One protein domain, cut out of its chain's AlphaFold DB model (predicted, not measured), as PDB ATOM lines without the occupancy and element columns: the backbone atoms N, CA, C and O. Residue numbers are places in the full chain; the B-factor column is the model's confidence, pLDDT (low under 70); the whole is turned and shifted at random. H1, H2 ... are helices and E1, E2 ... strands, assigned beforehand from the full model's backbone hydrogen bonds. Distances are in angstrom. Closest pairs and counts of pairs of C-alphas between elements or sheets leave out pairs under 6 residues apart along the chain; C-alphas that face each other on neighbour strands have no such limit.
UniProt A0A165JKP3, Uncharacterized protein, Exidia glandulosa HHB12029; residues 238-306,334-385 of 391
ATOM      1  N   ILE A 238     384.252 343.391 867.202       66.69
ATOM      2  CA  ILE A 238     383.766 344.519 867.999       66.69
ATOM      3  C   ILE A 238     382.780 343.944 869.039       66.69
ATOM      4  O   ILE A 238     382.250 342.870 868.822       66.69
ATOM      5  N   CYS A 239     382.516 344.615 870.165       78.19
ATOM      6  CA  CYS A 239     381.472 344.220 871.142       78.19
ATOM      7  C   CYS A 239     381.745 342.981 872.030       78.19
ATOM      8  O   CYS A 239     380.825 342.231 872.329       78.19
ATOM      9  N   TYR A 240     382.962 342.781 872.538       85.25
ATOM     10  CA  TYR A 240     383.260 341.717 873.521       85.25
ATOM     11  C   TYR A 240     383.140 342.167 875.000       85.25
ATOM     12  O   TYR A 240     383.583 341.485 875.924       85.25
ATOM     13  N   THR A 241     382.536 343.332 875.244       90.88
ATOM     14  CA  THR A 241     382.263 343.890 876.581       90.88
ATOM     15  C   THR A 241     380.841 344.431 876.629       90.88
ATOM     16  O   THR A 241     380.442 345.112 875.685       90.88
ATOM     17  N   MET A 242     380.130 344.200 877.732       90.06
ATOM     18  CA  MET A 242     378.750 344.645 877.959       90.06
ATOM     19  C   MET A 242     378.559 344.899 879.454       90.06
ATOM     20  O   MET A 242     378.730 343.986 880.265       90.06
ATOM     21  N   GLY A 243     378.250 346.135 879.849       90.62
ATOM     22  CA  GLY A 243     378.182 346.500 881.264       90.62
ATOM     23  C   GLY A 243     379.458 346.122 882.035       90.62
ATOM     24  O   GLY A 243     380.545 346.607 881.722       90.62
ATOM     25  N   ALA A 244     379.322 345.273 883.059       92.81
ATOM     26  CA  ALA A 244     380.431 344.768 883.879       92.81
ATOM     27  C   ALA A 244     381.017 343.436 883.375       92.81
ATOM     28  O   ALA A 244     381.802 342.817 884.086       92.81
ATOM     29  N   ARG A 245     380.629 342.976 882.182       93.31
ATOM     30  CA  ARG A 245     381.023 341.679 881.632       93.31
ATOM     31  C   ARG A 245     381.970 341.816 880.459       93.31
ATOM     32  O   ARG A 245     381.903 342.766 879.677       93.31
ATOM     33  N   HIS A 246     382.802 340.801 880.324       92.88
ATOM     34  CA  HIS A 246     383.771 340.630 879.264       92.88
ATOM     35  C   HIS A 246     383.720 339.180 878.776       92.88
ATOM     36  O   HIS A 246     383.720 338.271 879.603       92.88
ATOM     37  N   VAL A 247     383.665 338.960 877.462       92.44
ATOM     38  CA  VAL A 247     383.647 337.613 876.870       92.44
ATOM     39  C   VAL A 247     384.933 337.346 876.095       92.44
ATOM     40  O   VAL A 247     385.482 338.244 875.456       92.44
ATOM     41  N   MET A 248     385.418 336.109 876.144       90.88
ATOM     42  CA  MET A 248     386.566 335.650 875.366       90.88
ATOM     43  C   MET A 248     386.452 334.169 875.004       90.88
ATOM     44  O   MET A 248     385.676 333.429 875.608       90.88
ATOM     45  N   LEU A 249     387.267 333.762 874.036       88.50
ATOM     46  CA  LEU A 249     387.559 332.369 873.704       88.50
ATOM     47  C   LEU A 249     388.900 331.972 874.346       88.50
ATOM     48  O   LEU A 249     389.758 332.840 874.537       88.50
ATOM     49  N   GLY A 250     389.082 330.690 874.671       78.69
ATOM     50  CA  GLY A 250     390.400 330.110 874.990       78.69
ATOM     51  C   GLY A 250     390.632 329.650 876.437       78.69
ATOM     52  O   GLY A 250     389.910 330.022 877.366       78.69
ATOM     53  N   SER A 251     391.690 328.853 876.628       59.56
ATOM     54  CA  SER A 251     392.164 328.271 877.894       59.56
ATOM     55  C   SER A 251     393.016 329.255 878.702       59.56
ATOM     56  O   SER A 251     394.174 329.006 879.005       59.56
ATOM     57  N   GLY A 252     392.485 330.426 879.043       51.19
ATOM     58  CA  GLY A 252     393.315 331.457 879.681       51.19
ATOM     59  C   GLY A 252     393.558 331.218 881.169       51.19
ATOM     60  O   GLY A 252     393.108 332.030 881.970       51.19
ATOM     61  N   ASP A 253     394.234 330.131 881.512       49.62
ATOM     62  CA  ASP A 253     394.593 329.760 882.878       49.62
ATOM     63  C   ASP A 253     395.883 328.945 882.982       49.62
ATOM     64  O   ASP A 253     396.441 328.844 884.076       49.62
ATOM     65  N   ASP A 254     396.394 328.390 881.880       52.53
ATOM     66  CA  ASP A 254     397.771 327.945 881.915       52.53
ATOM     67  C   ASP A 254     398.656 329.197 882.042       52.53
ATOM     68  O   ASP A 254     398.586 330.153 881.270       52.53
ATOM     69  N   ALA A 255     399.449 329.256 883.111       45.06
ATOM     70  CA  ALA A 255     400.413 330.337 883.313       45.06
ATOM     71  C   ALA A 255     401.433 330.418 882.157       45.06
ATOM     72  O   ALA A 255     402.173 331.396 882.057       45.06
ATOM     73  N   SER A 256     401.467 329.398 881.287       50.47
ATOM     74  CA  SER A 256     402.211 329.393 880.032       50.47
ATOM     75  C   SER A 256     401.701 330.426 879.030       50.47
ATOM     76  O   SER A 256     402.497 330.866 878.203       50.47
ATOM     77  N   GLY A 257     400.428 330.839 879.100       52.47
ATOM     78  CA  GLY A 257     399.819 331.636 878.038       52.47
ATOM     79  C   GLY A 257     399.949 330.924 876.693       52.47
ATOM     80  O   GLY A 257     400.255 331.576 875.692       52.47
ATOM     81  N   GLU A 258     399.832 329.592 876.707       52.53
ATOM     82  CA  GLU A 258     400.052 328.779 875.523       52.53
ATOM     83  C   GLU A 258     398.949 329.064 874.510       52.53
ATOM     84  O   GLU A 258     397.757 329.139 874.812       52.53
ATOM     85  N   ILE A 259     399.418 329.319 873.296       59.09
ATOM     86  CA  ILE A 259     398.616 329.763 872.173       59.09
ATOM     87  C   ILE A 259     397.708 328.622 871.764       59.09
ATOM     88  O   ILE A 259     398.212 327.537 871.475       59.09
ATOM     89  N   VAL A 260     396.402 328.873 871.680       64.19
ATOM     90  CA  VAL A 260     395.506 327.912 871.040       64.19
ATOM     91  C   VAL A 260     395.625 328.109 869.525       64.19
ATOM     92  O   VAL A 260     395.297 329.193 869.035       64.19
ATOM     93  N   PRO A 261     396.127 327.117 868.768       71.38
ATOM     94  CA  PRO A 261     396.231 327.200 867.319       71.38
ATOM     95  C   PRO A 261     394.895 327.548 866.658       71.38
ATOM     96  O   PRO A 261     393.828 327.112 867.092       71.38
ATOM     97  N   ASP A 262     394.966 328.295 865.555       71.19
ATOM     98  CA  ASP A 262     393.797 328.570 864.720       71.19
ATOM     99  C   ASP A 262     393.120 327.252 864.294       71.19
ATOM    100  O   ASP A 262     393.780 326.333 863.797       71.19
ATOM    101  N   GLY A 263     391.807 327.164 864.512       77.06
ATOM    102  CA  GLY A 263     391.003 325.968 864.249       77.06
ATOM    103  C   GLY A 263     390.895 324.958 865.398       77.06
ATOM    104  O   GLY A 263     390.218 323.946 865.224       77.06
ATOM    105  N   GLU A 264     391.512 325.196 866.558       86.50
ATOM    106  CA  GLU A 264     391.222 324.399 867.754       86.50
ATOM    107  C   GLU A 264     389.954 324.884 868.463       86.50
ATOM    108  O   GLU A 264     389.702 326.081 868.626       86.50
ATOM    109  N   GLU A 265     389.135 323.929 868.901       91.88
ATOM    110  CA  GLU A 265     387.930 324.243 869.652       91.88
ATOM    111  C   GLU A 265     388.289 324.748 871.055       91.88
ATOM    112  O   GLU A 265     389.043 324.118 871.796       91.88
ATOM    113  N   THR A 266     387.681 325.856 871.473       91.44
ATOM    114  CA  THR A 266     387.927 326.472 872.780       91.44
ATOM    115  C   THR A 266     386.641 326.737 873.547       91.44
ATOM    116  O   THR A 266     385.589 326.967 872.946       91.44
ATOM    117  N   PRO A 267     386.676 326.718 874.889       93.81
ATOM    118  CA  PRO A 267     385.507 327.086 875.664       93.81
ATOM    119  C   PRO A 267     385.239 328.592 875.562       93.81
ATOM    120  O   PRO A 267     386.152 329.413 875.424       93.81
ATOM    121  N   ILE A 268     383.971 328.963 875.710       93.50
ATOM    122  CA  ILE A 268     383.554 330.345 875.919       93.50
ATOM    123  C   ILE A 268     383.782 330.692 877.385       93.50
ATOM    124  O   ILE A 268     383.327 329.973 878.278       93.50
ATOM    125  N   ARG A 269     384.420 331.835 877.640       92.50
ATOM    126  CA  ARG A 269     384.617 332.384 878.985       92.50
ATOM    127  C   ARG A 269     383.960 333.744 879.107       92.50
ATOM    128  O   ARG A 269     384.185 334.631 878.285       92.50
ATOM    129  N   VAL A 270     383.199 333.930 880.177       93.75
ATOM    130  CA  VAL A 270     382.615 335.214 880.568       93.75
ATOM    131  C   VAL A 270     383.186 335.617 881.914       93.75
ATOM    132  O   VAL A 270     382.989 334.931 882.910       93.75
ATOM    133  N   GLN A 271     383.865 336.754 881.952       94.31
ATOM    134  CA  GLN A 271     384.316 337.391 883.179       94.31
ATOM    135  C   GLN A 271     383.324 338.488 883.557       94.31
ATOM    136  O   GLN A 271     383.188 339.483 882.845       94.31
ATOM    137  N   ASP A 272     382.632 338.307 884.675       94.44
ATOM    138  CA  ASP A 272     381.694 339.272 885.236       94.44
ATOM    139  C   ASP A 272     382.316 339.946 886.467       94.44
ATOM    140  O   ASP A 272     382.658 339.311 887.471       94.44
ATOM    141  N   PHE A 273     382.501 341.258 886.361       94.38
ATOM    142  CA  PHE A 273     383.124 342.105 887.370       94.38
ATOM    143  C   PHE A 273     382.102 342.748 888.319       94.38
ATOM    144  O   PHE A 273     382.485 343.640 889.086       94.38
ATOM    145  N   ASP A 274     380.829 342.332 888.299       92.56
ATOM    146  CA  ASP A 274     379.803 342.793 889.241       92.56
ATOM    147  C   ASP A 274     380.135 342.363 890.689       92.56
ATOM    148  O   ASP A 274     380.150 341.167 891.013       92.56
ATOM    149  N   PRO A 275     380.344 343.318 891.622       92.62
ATOM    150  CA  PRO A 275     380.545 343.007 893.035       92.62
ATOM    151  C   PRO A 275     379.420 342.180 893.666       92.62
ATOM    152  O   PRO A 275     379.665 341.469 894.641       92.62
ATOM    153  N   ALA A 276     378.177 342.320 893.194       91.19
ATOM    154  CA  ALA A 276     377.045 341.585 893.744       91.19
ATOM    155  C   ALA A 276     377.127 340.098 893.400       91.19
ATOM    156  O   ALA A 276     377.011 339.275 894.308       91.19
ATOM    157  N   LEU A 277     377.411 339.766 892.138       90.56
ATOM    158  CA  LEU A 277     377.620 338.384 891.711       90.56
ATOM    159  C   LEU A 277     378.807 337.750 892.447       90.56
ATOM    160  O   LEU A 277     378.678 336.650 892.978       90.56
ATOM    161  N   LEU A 278     379.921 338.476 892.584       92.88
ATOM    162  CA  LEU A 278     381.086 338.005 893.341       92.88
ATOM    163  C   LEU A 278     380.736 337.659 894.798       92.88
ATOM    164  O   LEU A 278     381.155 336.620 895.311       92.88
ATOM    165  N   ARG A 279     379.935 338.496 895.474       93.81
ATOM    166  CA  ARG A 279     379.437 338.200 896.830       93.81
ATOM    167  C   ARG A 279     378.507 336.989 896.851       93.81
ATOM    168  O   ARG A 279     378.560 336.209 897.801       93.81
ATOM    169  N   ASP A 280     377.646 336.839 895.852       92.38
ATOM    170  CA  ASP A 280     376.698 335.725 895.768       92.38
ATOM    171  C   ASP A 280     377.432 334.384 895.573       92.38
ATOM    172  O   ASP A 280     377.121 333.428 896.286       92.38
ATOM    173  N   VAL A 281     378.476 334.333 894.736       92.12
ATOM    174  CA  VAL A 281     379.337 333.141 894.582       92.12
ATOM    175  C   VAL A 281     380.113 332.845 895.865       92.12
ATOM    176  O   VAL A 281     380.051 331.726 896.368       92.12
ATOM    177  N   ARG A 282     380.780 333.846 896.463       93.94
ATOM    178  CA  ARG A 282     381.554 333.666 897.712       93.94
ATOM    179  C   ARG A 282     380.714 333.160 898.883       93.94
ATOM    180  O   ARG A 282     381.226 332.473 899.757       93.94
ATOM    181  N   SER A 283     379.437 333.531 898.920       94.62
ATOM    182  CA  SER A 283     378.503 333.108 899.969       94.62
ATOM    183  C   SER A 283     377.790 331.789 899.663       94.62
ATOM    184  O   SER A 283     376.957 331.372 900.462       94.62
ATOM    185  N   GLY A 284     378.065 331.151 898.519       92.06
ATOM    186  CA  GLY A 284     377.362 329.941 898.081       92.06
ATOM    187  C   GLY A 284     375.878 330.166 897.767       92.06
ATOM    188  O   GLY A 284     375.118 329.209 897.667       92.06
ATOM    189  N   ARG A 285     375.437 331.426 897.626       89.50
ATOM    190  CA  ARG A 285     374.048 331.775 897.276       89.50
ATOM    191  C   ARG A 285     373.764 331.616 895.788       89.50
ATOM    192  O   ARG A 285     372.601 331.605 895.382       89.50
ATOM    193  N   LEU A 286     374.816 331.522 894.981       85.75
ATOM    194  CA  LEU A 286     374.699 331.208 893.571       85.75
ATOM    195  C   LEU A 286     374.591 329.693 893.385       85.75
ATOM    196  O   LEU A 286     375.565 328.973 893.586       85.75
ATOM    197  N   GLY A 287     373.411 329.218 892.988       78.12
ATOM    198  CA  GLY A 287     373.260 327.845 892.520       78.12
ATOM    199  C   GLY A 287     373.962 327.693 891.174       78.12
ATOM    200  O   GLY A 287     373.617 328.393 890.221       78.12
ATOM    201  N   VAL A 288     374.951 326.804 891.093       80.00
ATOM    202  CA  VAL A 288     375.477 326.354 889.801       80.00
ATOM    203  C   VAL A 288     374.424 325.415 889.201       80.00
ATOM    204  O   VAL A 288     373.967 324.525 889.921       80.00
ATOM    205  N   PRO A 289     373.995 325.607 887.940       75.81
ATOM    206  CA  PRO A 289     373.035 324.709 887.305       75.81
ATOM    207  C   PRO A 289     373.498 323.250 887.397       75.81
ATOM    208  O   PRO A 289     374.637 322.945 887.041       75.81
ATOM    209  N   GLU A 290     372.616 322.351 887.844       76.81
ATOM    210  CA  GLU A 290     372.909 320.908 887.914       76.81
ATOM    211  C   GLU A 290     373.188 320.315 886.526       76.81
ATOM    212  O   GLU A 290     373.955 319.363 886.402       76.81
ATOM    213  N   ASP A 291     372.638 320.946 885.484       77.94
ATOM    214  CA  ASP A 291     372.787 320.622 884.064       77.94
ATOM    215  C   ASP A 291     374.259 320.569 883.611       77.94
ATOM    216  O   ASP A 291     374.567 320.034 882.550       77.94
ATOM    217  N   GLY A 292     375.184 321.121 884.408       78.94
ATOM    218  CA  GLY A 292     376.600 320.770 884.363       78.94
ATOM    219  C   GLY A 292     377.376 321.256 883.139       78.94
ATOM    220  O   GLY A 292     378.551 320.926 883.043       78.94
ATOM    221  N   ASN A 293     376.782 322.042 882.239       90.50
ATOM    222  CA  ASN A 293     377.431 322.514 881.005       90.50
ATOM    223  C   ASN A 293     378.345 323.735 881.191       90.50
ATOM    224  O   ASN A 293     379.040 324.128 880.253       90.50
ATOM    225  N   ILE A 294     378.349 324.334 882.382       92.50
ATOM    226  CA  ILE A 294     379.206 325.469 882.723       92.50
ATOM    227  C   ILE A 294     379.973 325.204 884.015       92.50
ATOM    228  O   ILE A 294     379.527 324.451 884.882       92.50
ATOM    229  N   GLU A 295     381.108 325.870 884.144       92.12
ATOM    230  CA  GLU A 295     381.898 325.960 885.362       92.12
ATOM    231  C   GLU A 295     381.942 327.409 885.831       92.12
ATOM    232  O   GLU A 295     381.974 328.330 885.016       92.12
ATOM    233  N   VAL A 296     381.922 327.609 887.148       92.38
ATOM    234  CA  VAL A 296     381.948 328.937 887.761       92.38
ATOM    235  C   VAL A 296     383.123 329.002 888.721       92.38
ATOM    236  O   VAL A 296     383.173 328.245 889.688       92.38
ATOM    237  N   HIS A 297     384.039 329.931 888.472       92.75
ATOM    238  CA  HIS A 297     385.260 330.117 889.251       92.75
ATOM    239  C   HIS A 297     385.372 331.566 889.719       92.75
ATOM    240  O   HIS A 297     385.008 332.496 889.001       92.75
ATOM    241  N   ILE A 298     385.888 331.787 890.928       93.19
ATOM    242  CA  ILE A 298     386.282 333.133 891.354       93.19
ATOM    243  C   ILE A 298     387.731 333.349 890.942       93.19
ATOM    244  O   ILE A 298     388.609 332.565 891.297       93.19
ATOM    245  N   ARG A 299     387.983 334.446 890.231       92.00
ATOM    246  CA  ARG A 299     389.327 334.886 889.862       92.00
ATOM    247  C   ARG A 299     389.708 336.059 890.745       92.00
ATOM    248  O   ARG A 299     389.128 337.132 890.613       92.00
ATOM    249  N   GLU A 300     390.649 335.840 891.659       89.44
ATOM    250  CA  GLU A 300     391.114 336.869 892.605       89.44
ATOM    251  C   GLU A 300     392.166 337.809 891.999       89.44
ATOM    252  O   GLU A 300     392.357 338.925 892.475       89.44
ATOM    253  N   ALA A 301     392.840 337.374 890.937       81.81
ATOM    254  CA  ALA A 301     393.849 338.151 890.234       81.81
ATOM    255  C   ALA A 301     393.779 337.900 888.720       81.81
ATOM    256  O   ALA A 301     393.083 336.995 888.250       81.81
ATOM    257  N   GLY A 302     394.491 338.738 887.964       73.88
ATOM    258  CA  GLY A 302     394.745 338.496 886.545       73.88
ATOM    259  C   GLY A 302     395.657 337.290 886.330       73.88
ATOM    260  O   GLY A 302     396.305 336.817 887.263       73.88
ATOM    261  N   THR A 303     395.704 336.796 885.096       60.34
ATOM    262  CA  THR A 303     396.550 335.648 884.729       60.34
ATOM    263  C   THR A 303     398.006 336.038 884.498       60.34
ATOM    264  O   THR A 303     398.886 335.185 884.532       60.34
ATOM    265  N   ALA A 304     398.277 337.329 884.290       60.09
ATOM    266  CA  ALA A 304     399.624 337.850 884.134       60.09
ATOM    267  C   ALA A 304     400.059 338.597 885.399       60.09
ATOM    268  O   ALA A 304     399.478 339.624 885.760       60.09
ATOM    269  N   GLY A 305     401.130 338.113 886.036       64.00
ATOM    270  CA  GLY A 305     401.902 338.934 886.958       64.00
ATOM    271  C   GLY A 305     402.470 340.123 886.190       64.00
ATOM    272  O   GLY A 305     403.058 339.955 885.121       64.00
ATOM    273  N   ILE A 306     402.269 341.330 886.703       65.12
ATOM    274  CA  ILE A 306     403.048 342.477 886.251       65.12
ATOM    275  C   ILE A 306     404.351 342.362 887.028       65.12
ATOM    276  O   ILE A 306     404.287 342.393 888.258       65.12
ATOM    277  N   LEU A 334     397.082 341.407 894.404       72.38
ATOM    278  CA  LEU A 334     395.633 341.304 894.252       72.38
ATOM    279  C   LEU A 334     395.195 342.199 893.083       72.38
ATOM    280  O   LEU A 334     395.408 343.413 893.111       72.38
ATOM    281  N   GLY A 335     394.621 341.580 892.053       86.88
ATOM    282  CA  GLY A 335     394.033 342.269 890.907       86.88
ATOM    283  C   GLY A 335     392.544 342.532 891.118       86.88
ATOM    284  O   GLY A 335     391.971 342.171 892.144       86.88
ATOM    285  N   LEU A 336     391.894 343.141 890.127       93.31
ATOM    286  CA  LEU A 336     390.442 343.318 890.117       93.31
ATOM    287  C   LEU A 336     389.752 341.940 890.036       93.31
ATOM    288  O   LEU A 336     389.821 341.305 888.977       93.31
ATOM    289  N   PRO A 337     389.057 341.482 891.098       94.56
ATOM    290  CA  PRO A 337     388.475 340.153 891.103       94.56
ATOM    291  C   PRO A 337     387.226 340.086 890.223       94.56
ATOM    292  O   PRO A 337     386.487 341.071 890.085       94.56
ATOM    293  N   CYS A 338     386.949 338.906 889.675       95.12
ATOM    294  CA  CYS A 338     385.736 338.644 888.905       95.12
ATOM    295  C   CYS A 338     385.175 337.245 889.182       95.12
ATOM    296  O   CYS A 338     385.858 336.365 889.709       95.12
ATOM    297  N   VAL A 339     383.923 337.044 888.778       94.44
ATOM    298  CA  VAL A 339     383.354 335.709 888.591       94.44
ATOM    299  C   VAL A 339     383.570 335.313 887.145       94.44
ATOM    300  O   VAL A 339     383.227 336.064 886.237       94.44
ATOM    301  N   GLU A 340     384.177 334.160 886.927       94.19
ATOM    302  CA  GLU A 340     384.392 333.599 885.607       94.19
ATOM    303  C   GLU A 340     383.437 332.434 885.381       94.19
ATOM    304  O   GLU A 340     383.343 331.535 886.213       94.19
ATOM    305  N   ILE A 341     382.726 332.475 884.260       93.31
ATOM    306  CA  ILE A 341     381.804 331.438 883.815       93.31
ATOM    307  C   ILE A 341     382.369 330.853 882.526       93.31
ATOM    308  O   ILE A 341     382.515 331.576 881.541       93.31
ATOM    309  N   THR A 342     382.668 329.560 882.531       93.31
ATOM    310  CA  THR A 342     383.314 328.857 881.416       93.31
ATOM    311  C   THR A 342     382.399 327.755 880.906       93.31
ATOM    312  O   THR A 342     381.860 326.991 881.705       93.31
ATOM    313  N   THR A 343     382.201 327.639 879.594       94.12
ATOM    314  CA  THR A 343     381.494 326.482 879.026       94.12
ATOM    315  C   THR A 343     382.373 325.240 879.099       94.12
ATOM    316  O   THR A 343     383.570 325.310 878.848       94.12
ATOM    317  N   LYS A 344     381.788 324.078 879.403       92.88
ATOM    318  CA  LYS A 344     382.504 322.797 879.261       92.88
ATOM    319  C   LYS A 344     382.616 322.356 877.810       92.88
ATOM    320  O   LYS A 344     383.562 321.670 877.446       92.88
ATOM    321  N   GLN A 345     381.627 322.733 877.001       94.69
ATOM    322  CA  GLN A 345     381.690 322.566 875.560       94.69
ATOM    323  C   GLN A 345     382.706 323.545 874.968       94.69
ATOM    324  O   GLN A 345     382.800 324.697 875.405       94.69
ATOM    325  N   THR A 346     383.431 323.058 873.972       94.75
ATOM    326  CA  THR A 346     384.397 323.790 873.162       94.75
ATOM    327  C   THR A 346     383.794 324.135 871.800       94.75
ATOM    328  O   THR A 346     382.867 323.469 871.337       94.75
ATOM    329  N   PHE A 347     384.277 325.218 871.192       94.19
ATOM    330  CA  PHE A 347     383.766 325.773 869.940       94.19
ATOM    331  C   PHE A 347     384.916 326.289 869.075       94.19
ATOM    332  O   PHE A 347     385.857 326.891 869.590       94.19
ATOM    333  N   ASP A 348     384.814 326.122 867.762       92.75
ATOM    334  CA  ASP A 348     385.756 326.610 866.747       92.75
ATOM    335  C   ASP A 348     385.380 328.012 866.226       92.75
ATOM    336  O   ASP A 348     385.573 328.349 865.056       92.75
ATOM    337  N   PHE A 349     384.811 328.856 867.094       92.56
ATOM    338  CA  PHE A 349     384.392 330.193 866.692       92.56
ATOM    339  C   PHE A 349     385.584 331.056 866.294       92.56
ATOM    340  O   PHE A 349     386.525 331.258 867.057       92.56
ATOM    341  N   ALA A 350     385.477 331.682 865.127       88.94
ATOM    342  CA  ALA A 350     386.419 332.695 864.689       88.94
ATOM    343  C   ALA A 350     386.278 333.983 865.507       88.94
ATOM    344  O   ALA A 350     387.247 334.731 865.644       88.94
ATOM    345  N   GLY A 351     385.082 334.255 866.048       89.06
ATOM    346  CA  GLY A 351     384.790 335.440 866.847       89.06
ATOM    347  C   GLY A 351     383.642 335.274 867.825       89.06
ATOM    348  O   GLY A 351     382.787 334.408 867.668       89.06
ATOM    349  N   ILE A 352     383.614 336.141 868.835       92.06
ATOM    350  CA  ILE A 352     382.575 336.143 869.862       92.06
ATOM    351  C   ILE A 352     382.130 337.566 870.186       92.06
ATOM    352  O   ILE A 352     382.946 338.486 870.285       92.06
ATOM    353  N   LEU A 353     380.822 337.743 870.340       91.94
ATOM    354  CA  LEU A 353     380.182 339.006 870.688       91.94
ATOM    355  C   LEU A 353     379.385 338.827 871.977       91.94
ATOM    356  O   LEU A 353     378.867 337.744 872.259       91.94
ATOM    357  N   LEU A 354     379.251 339.912 872.728       90.31
ATOM    358  CA  LEU A 354     378.450 339.978 873.938       90.31
ATOM    359  C   LEU A 354     377.348 341.025 873.781       90.31
ATOM    360  O   LEU A 354     377.608 342.170 873.415       90.31
ATOM    361  N   ASP A 355     376.131 340.619 874.110       87.12
ATOM    362  CA  ASP A 355     374.948 341.464 874.250       87.12
ATOM    363  C   ASP A 355     374.397 341.343 875.693       87.12
ATOM    364  O   ASP A 355     374.940 340.579 876.495       87.12
ATOM    365  N   GLU A 356     373.347 342.095 876.055       82.38
ATOM    366  CA  GLU A 356     372.804 342.197 877.428       82.38
ATOM    367  C   GLU A 356     372.694 340.830 878.135       82.38
ATOM    368  O   GLU A 356     373.176 340.653 879.262       82.38
ATOM    369  N   ASP A 357     372.065 339.861 877.468       84.00
ATOM    370  CA  ASP A 357     371.800 338.512 877.971       84.00
ATOM    371  C   ASP A 357     372.258 337.398 877.017       84.00
ATOM    372  O   ASP A 357     371.977 336.221 877.267       84.00
ATOM    373  N   ARG A 358     372.977 337.753 875.943       90.75
ATOM    374  CA  ARG A 358     373.379 336.817 874.888       90.75
ATOM    375  C   ARG A 358     374.861 336.850 874.601       90.75
ATOM    376  O   ARG A 358     375.506 337.890 874.669       90.75
ATOM    377  N   ILE A 359     375.355 335.698 874.186       93.69
ATOM    378  CA  ILE A 359     376.666 335.537 873.578       93.69
ATOM    379  C   ILE A 359     376.430 335.083 872.143       93.69
ATOM    380  O   ILE A 359     375.597 334.204 871.919       93.69
ATOM    381  N   ILE A 360     377.127 335.687 871.187       95.12
ATOM    382  CA  ILE A 360     377.015 335.328 869.772       95.12
ATOM    383  C   ILE A 360     378.365 334.801 869.296       95.12
ATOM    384  O   ILE A 360     379.338 335.555 869.296       95.12
ATOM    385  N   GLY A 361     378.420 333.528 868.916       95.12
ATOM    386  CA  GLY A 361     379.569 332.904 868.261       95.12
ATOM    387  C   GLY A 361     379.511 333.110 866.749       95.12
ATOM    388  O   GLY A 361     378.433 333.058 866.158       95.12
ATOM    389  N   LEU A 362     380.660 333.389 866.137       94.06
ATOM    390  CA  LEU A 362     380.813 333.621 864.702       94.06
ATOM    391  C   LEU A 362     381.690 332.523 864.104       94.06
ATOM    392  O   LEU A 362     382.849 332.392 864.500       94.06
ATOM    393  N   THR A 363     381.184 331.819 863.098       93.62
ATOM    394  CA  THR A 363     381.978 330.871 862.300       93.62
ATOM    395  C   THR A 363     382.276 331.489 860.942       93.62
ATOM    396  O   THR A 363     381.412 332.142 860.349       93.62
ATOM    397  N   VAL A 364     383.504 331.315 860.447       90.88
ATOM    398  CA  VAL A 364     383.922 331.816 859.131       90.88
ATOM    399  C   VAL A 364     384.509 330.705 858.276       90.88
ATOM    400  O   VAL A 364     385.089 329.747 858.775       90.88
ATOM    401  N   ASN A 365     384.403 330.855 856.959       92.31
ATOM    402  CA  ASN A 365     385.098 329.981 856.020       92.31
ATOM    403  C   ASN A 365     386.573 330.403 855.828       92.31
ATOM    404  O   ASN A 365     387.020 331.441 856.311       92.31
ATOM    405  N   ALA A 366     387.320 329.655 855.010       89.75
ATOM    406  CA  ALA A 366     388.726 329.944 854.690       89.75
ATOM    407  C   ALA A 366     388.985 331.300 853.985       89.75
ATOM    408  O   ALA A 366     390.136 331.692 853.812       89.75
ATOM    409  N   ARG A 367     387.942 332.007 853.528       90.19
ATOM    410  CA  ARG A 367     388.041 333.366 852.964       90.19
ATOM    411  C   ARG A 367     387.771 334.456 854.005       90.19
ATOM    412  O   ARG A 367     387.927 335.630 853.681       90.19
ATOM    413  N   GLY A 368     387.375 334.078 855.220       86.44
ATOM    414  CA  GLY A 368     386.944 334.991 856.274       86.44
ATOM    415  C   GLY A 368     385.482 335.433 856.158       86.44
ATOM    416  O   GLY A 368     385.079 336.341 856.883       86.44
ATOM    417  N   ASP A 369     384.683 334.825 855.272       89.62
ATOM    418  CA  ASP A 369     383.251 335.129 855.199       89.62
ATOM    419  C   ASP A 369     382.523 334.415 856.342       89.62
ATOM    420  O   ASP A 369     382.735 333.219 856.546       89.62
ATOM    421  N   ILE A 370     381.636 335.129 857.044       93.38
ATOM    422  CA  ILE A 370     380.780 334.552 858.090       93.38
ATOM    423  C   ILE A 370     379.839 333.527 857.452       93.38
ATOM    424  O   ILE A 370     379.096 333.871 856.529       93.38
ATOM    425  N   THR A 371     379.860 332.288 857.941       96.31
ATOM    426  CA  THR A 371     378.979 331.211 857.464       96.31
ATOM    427  C   THR A 371     377.830 330.946 858.419       96.31
ATOM    428  O   THR A 371     376.711 330.726 857.957       96.31
ATOM    429  N   ASP A 372     378.082 331.038 859.727       96.94
ATOM    430  CA  ASP A 372     377.138 330.635 860.767       96.94
ATOM    431  C   ASP A 372     377.207 331.580 861.979       96.94
ATOM    432  O   ASP A 372     378.222 332.241 862.227       96.94
ATOM    433  N   LEU A 373     376.089 331.659 862.710       96.69
ATOM    434  CA  LEU A 373     375.918 332.456 863.924       96.69
ATOM    435  C   LEU A 373     375.220 331.608 864.988       96.69
ATOM    436  O   LEU A 373     374.051 331.254 864.817       96.69
ATOM    437  N   ASP A 374     375.892 331.372 866.110       96.88
ATOM    438  CA  ASP A 374     375.302 330.703 867.269       96.88
ATOM    439  C   ASP A 374     374.947 331.720 868.345       96.88
ATOM    440  O   ASP A 374     375.751 332.587 868.672       96.88
ATOM    441  N   VAL A 375     373.743 331.623 868.914       95.31
ATOM    442  CA  VAL A 375     373.272 332.547 869.956       95.31
ATOM    443  C   VAL A 375     372.993 331.784 871.243       95.31
ATOM    444  O   VAL A 375     372.041 331.010 871.334       95.31
ATOM    445  N   PHE A 376     373.790 332.062 872.269       93.44
ATOM    446  CA  PHE A 376     373.655 331.487 873.603       93.44
ATOM    447  C   PHE A 376     372.963 332.481 874.531       93.44
ATOM    448  O   PHE A 376     373.298 333.663 874.537       93.44
ATOM    449  N   LEU A 377     372.033 332.006 875.357       89.38
ATOM    450  CA  LEU A 377     371.437 332.798 876.433       89.38
ATOM    451  C   LEU A 377     372.229 332.587 877.725       89.38
ATOM    452  O   LEU A 377     372.400 331.453 878.165       89.38
ATOM    453  N   MET A 378     372.608 333.665 878.412       83.00
ATOM    454  CA  MET A 378     373.289 333.610 879.721       83.00
ATOM    455  C   MET A 378     372.346 333.212 880.887       83.00
ATOM    456  O   MET A 378     372.615 333.474 882.057       83.00
ATOM    457  N   GLY A 379     371.210 332.572 880.586       62.81
ATOM    458  CA  GLY A 379     370.031 332.437 881.453       62.81
ATOM    459  C   GLY A 379     370.081 331.389 882.575       62.81
ATOM    460  O   GLY A 379     369.039 331.115 883.173       62.81
ATOM    461  N   GLY A 380     371.239 330.797 882.875       57.84
ATOM    462  CA  GLY A 380     371.358 329.708 883.859       57.84
ATOM    463  C   GLY A 380     371.491 330.159 885.315       57.84
ATOM    464  O   GLY A 380     371.128 329.428 886.231       57.84
ATOM    465  N   VAL A 381     371.969 331.378 885.559       56.62
ATOM    466  CA  VAL A 381     372.295 331.835 886.913       56.62
ATOM    467  C   VAL A 381     371.104 332.575 887.518       56.62
ATOM    468  O   VAL A 381     371.042 333.804 887.562       56.62
ATOM    469  N   ARG A 382     370.093 331.826 887.958       57.03
ATOM    470  CA  ARG A 382     368.976 332.412 888.709       57.03
ATOM    471  C   ARG A 382     369.387 332.534 890.170       57.03
ATOM    472  O   ARG A 382     369.769 331.544 890.786       57.03
ATOM    473  N   ARG A 383     369.262 333.734 890.753       57.56
ATOM    474  CA  ARG A 383     369.238 333.855 892.218       57.56
ATOM    475  C   ARG A 383     368.157 332.912 892.721       57.56
ATOM    476  O   ARG A 383     367.017 333.019 892.259       57.56
ATOM    477  N   ALA A 384     368.518 332.002 893.626       56.88
ATOM    478  CA  ALA A 384     367.527 331.243 894.368       56.88
ATOM    479  C   ALA A 384     366.524 332.268 894.899       56.88
ATOM    480  O   ALA A 384     366.913 333.212 895.596       56.88
ATOM    481  N   ARG A 385     365.260 332.165 894.474       56.75
ATOM    482  CA  ARG A 385     364.213 332.950 895.116       56.75
ATOM    483  C   ARG A 385     364.304 332.545 896.578       56.75
ATOM    484  O   ARG A 385     364.176 331.364 896.884       56.75
TER     485      ARG A 385
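Overview. This is residues 238 to 306 and 334 to 385 of the 391 residues of an uncharacterized protein of Exidia glandulosa HHB12029 (UniProt A0A165JKP3). Two antiparallel sheets form a sandwich that is only partly face to face: a strongly twisted sheet of four strands, in the order E1, E2, E4, E3, and a smaller one, E5, E6, E7, set crosswise over it near E1. The short helix H1 packs on E4 and E3 of the larger sheet, away from the smaller sheet. The printed part has 121 residues, with E1, E2, H1, E3, E4, E5, E6 and E7 along the chain; the class is mostly strand, though under half of the residues are in named elements. The whole is compact, with a radius of gyration of the C-alphas of 15.1 A and spans of 48 by 37 by 26 A.

Arrangement. E1, residues 245 to 249, and E2, residues 266 to 272, form a hairpin, with N 246 and O 271 2.9 A apart, within hydrogen-bond range. H1, residues 275 to 282, is on this sheet at a height over the sheet of 8.8 A and lies over E4, residues 338 to 347, with 4 of its C-alphas falling on E4; it is only just not over E2, on which 2 fall. Their closest C-alphas, those of Leu 278 and Val 339, are 5.7 A apart. Every O i to N i+4 pair of H1 is within hydrogen-bond range. E3, residues 294 to 299, is an edge strand antiparallel to E4, with N 297 and O 340 2.9 A apart. E2, H1 and E3 form a split strand-helix-strand unit, E4 lying between its two strands, with a right-handed crossover. E4 is antiparallel to E2, with N 270 and O 341 2.8 A apart, and bends by 75 degrees at residue 344. E5, residues 351 to 354, E6, residues 358 to 364, and E7, residues 370 to 377, form a meander, each strand the antiparallel neighbour of the one before; N 353 and O 360 are 2.8 A apart, as are N 361 and O 374. The strands of the two sheets stand at 42 degrees, and the closest C-alphas of E1 and E5, those of Val 247 and Leu 354, are 6.4 A apart.

Along the chain. E1 begins at C-alpha 245 (381.023, 341.679, 881.632). E2 is 18.9 A long, E4 23.0 A, E6 19.6 A and E7 20.7 A. E7 ends at C-alpha 377 (371.437, 332.798, 876.433).

Size, cuts and confidence. The C-alphas farthest apart, those of Arg 367 and Arg 385, are 48.4 A apart. Residues 307 to 333 are not printed, and C-alphas 306 and 334 are 11.0 A apart across the cut. The links E1 to E2 and H1 to E3 are long. Confidence is under 70 at residues 238, 251 to 260, 303 to 306 and 379 to 385.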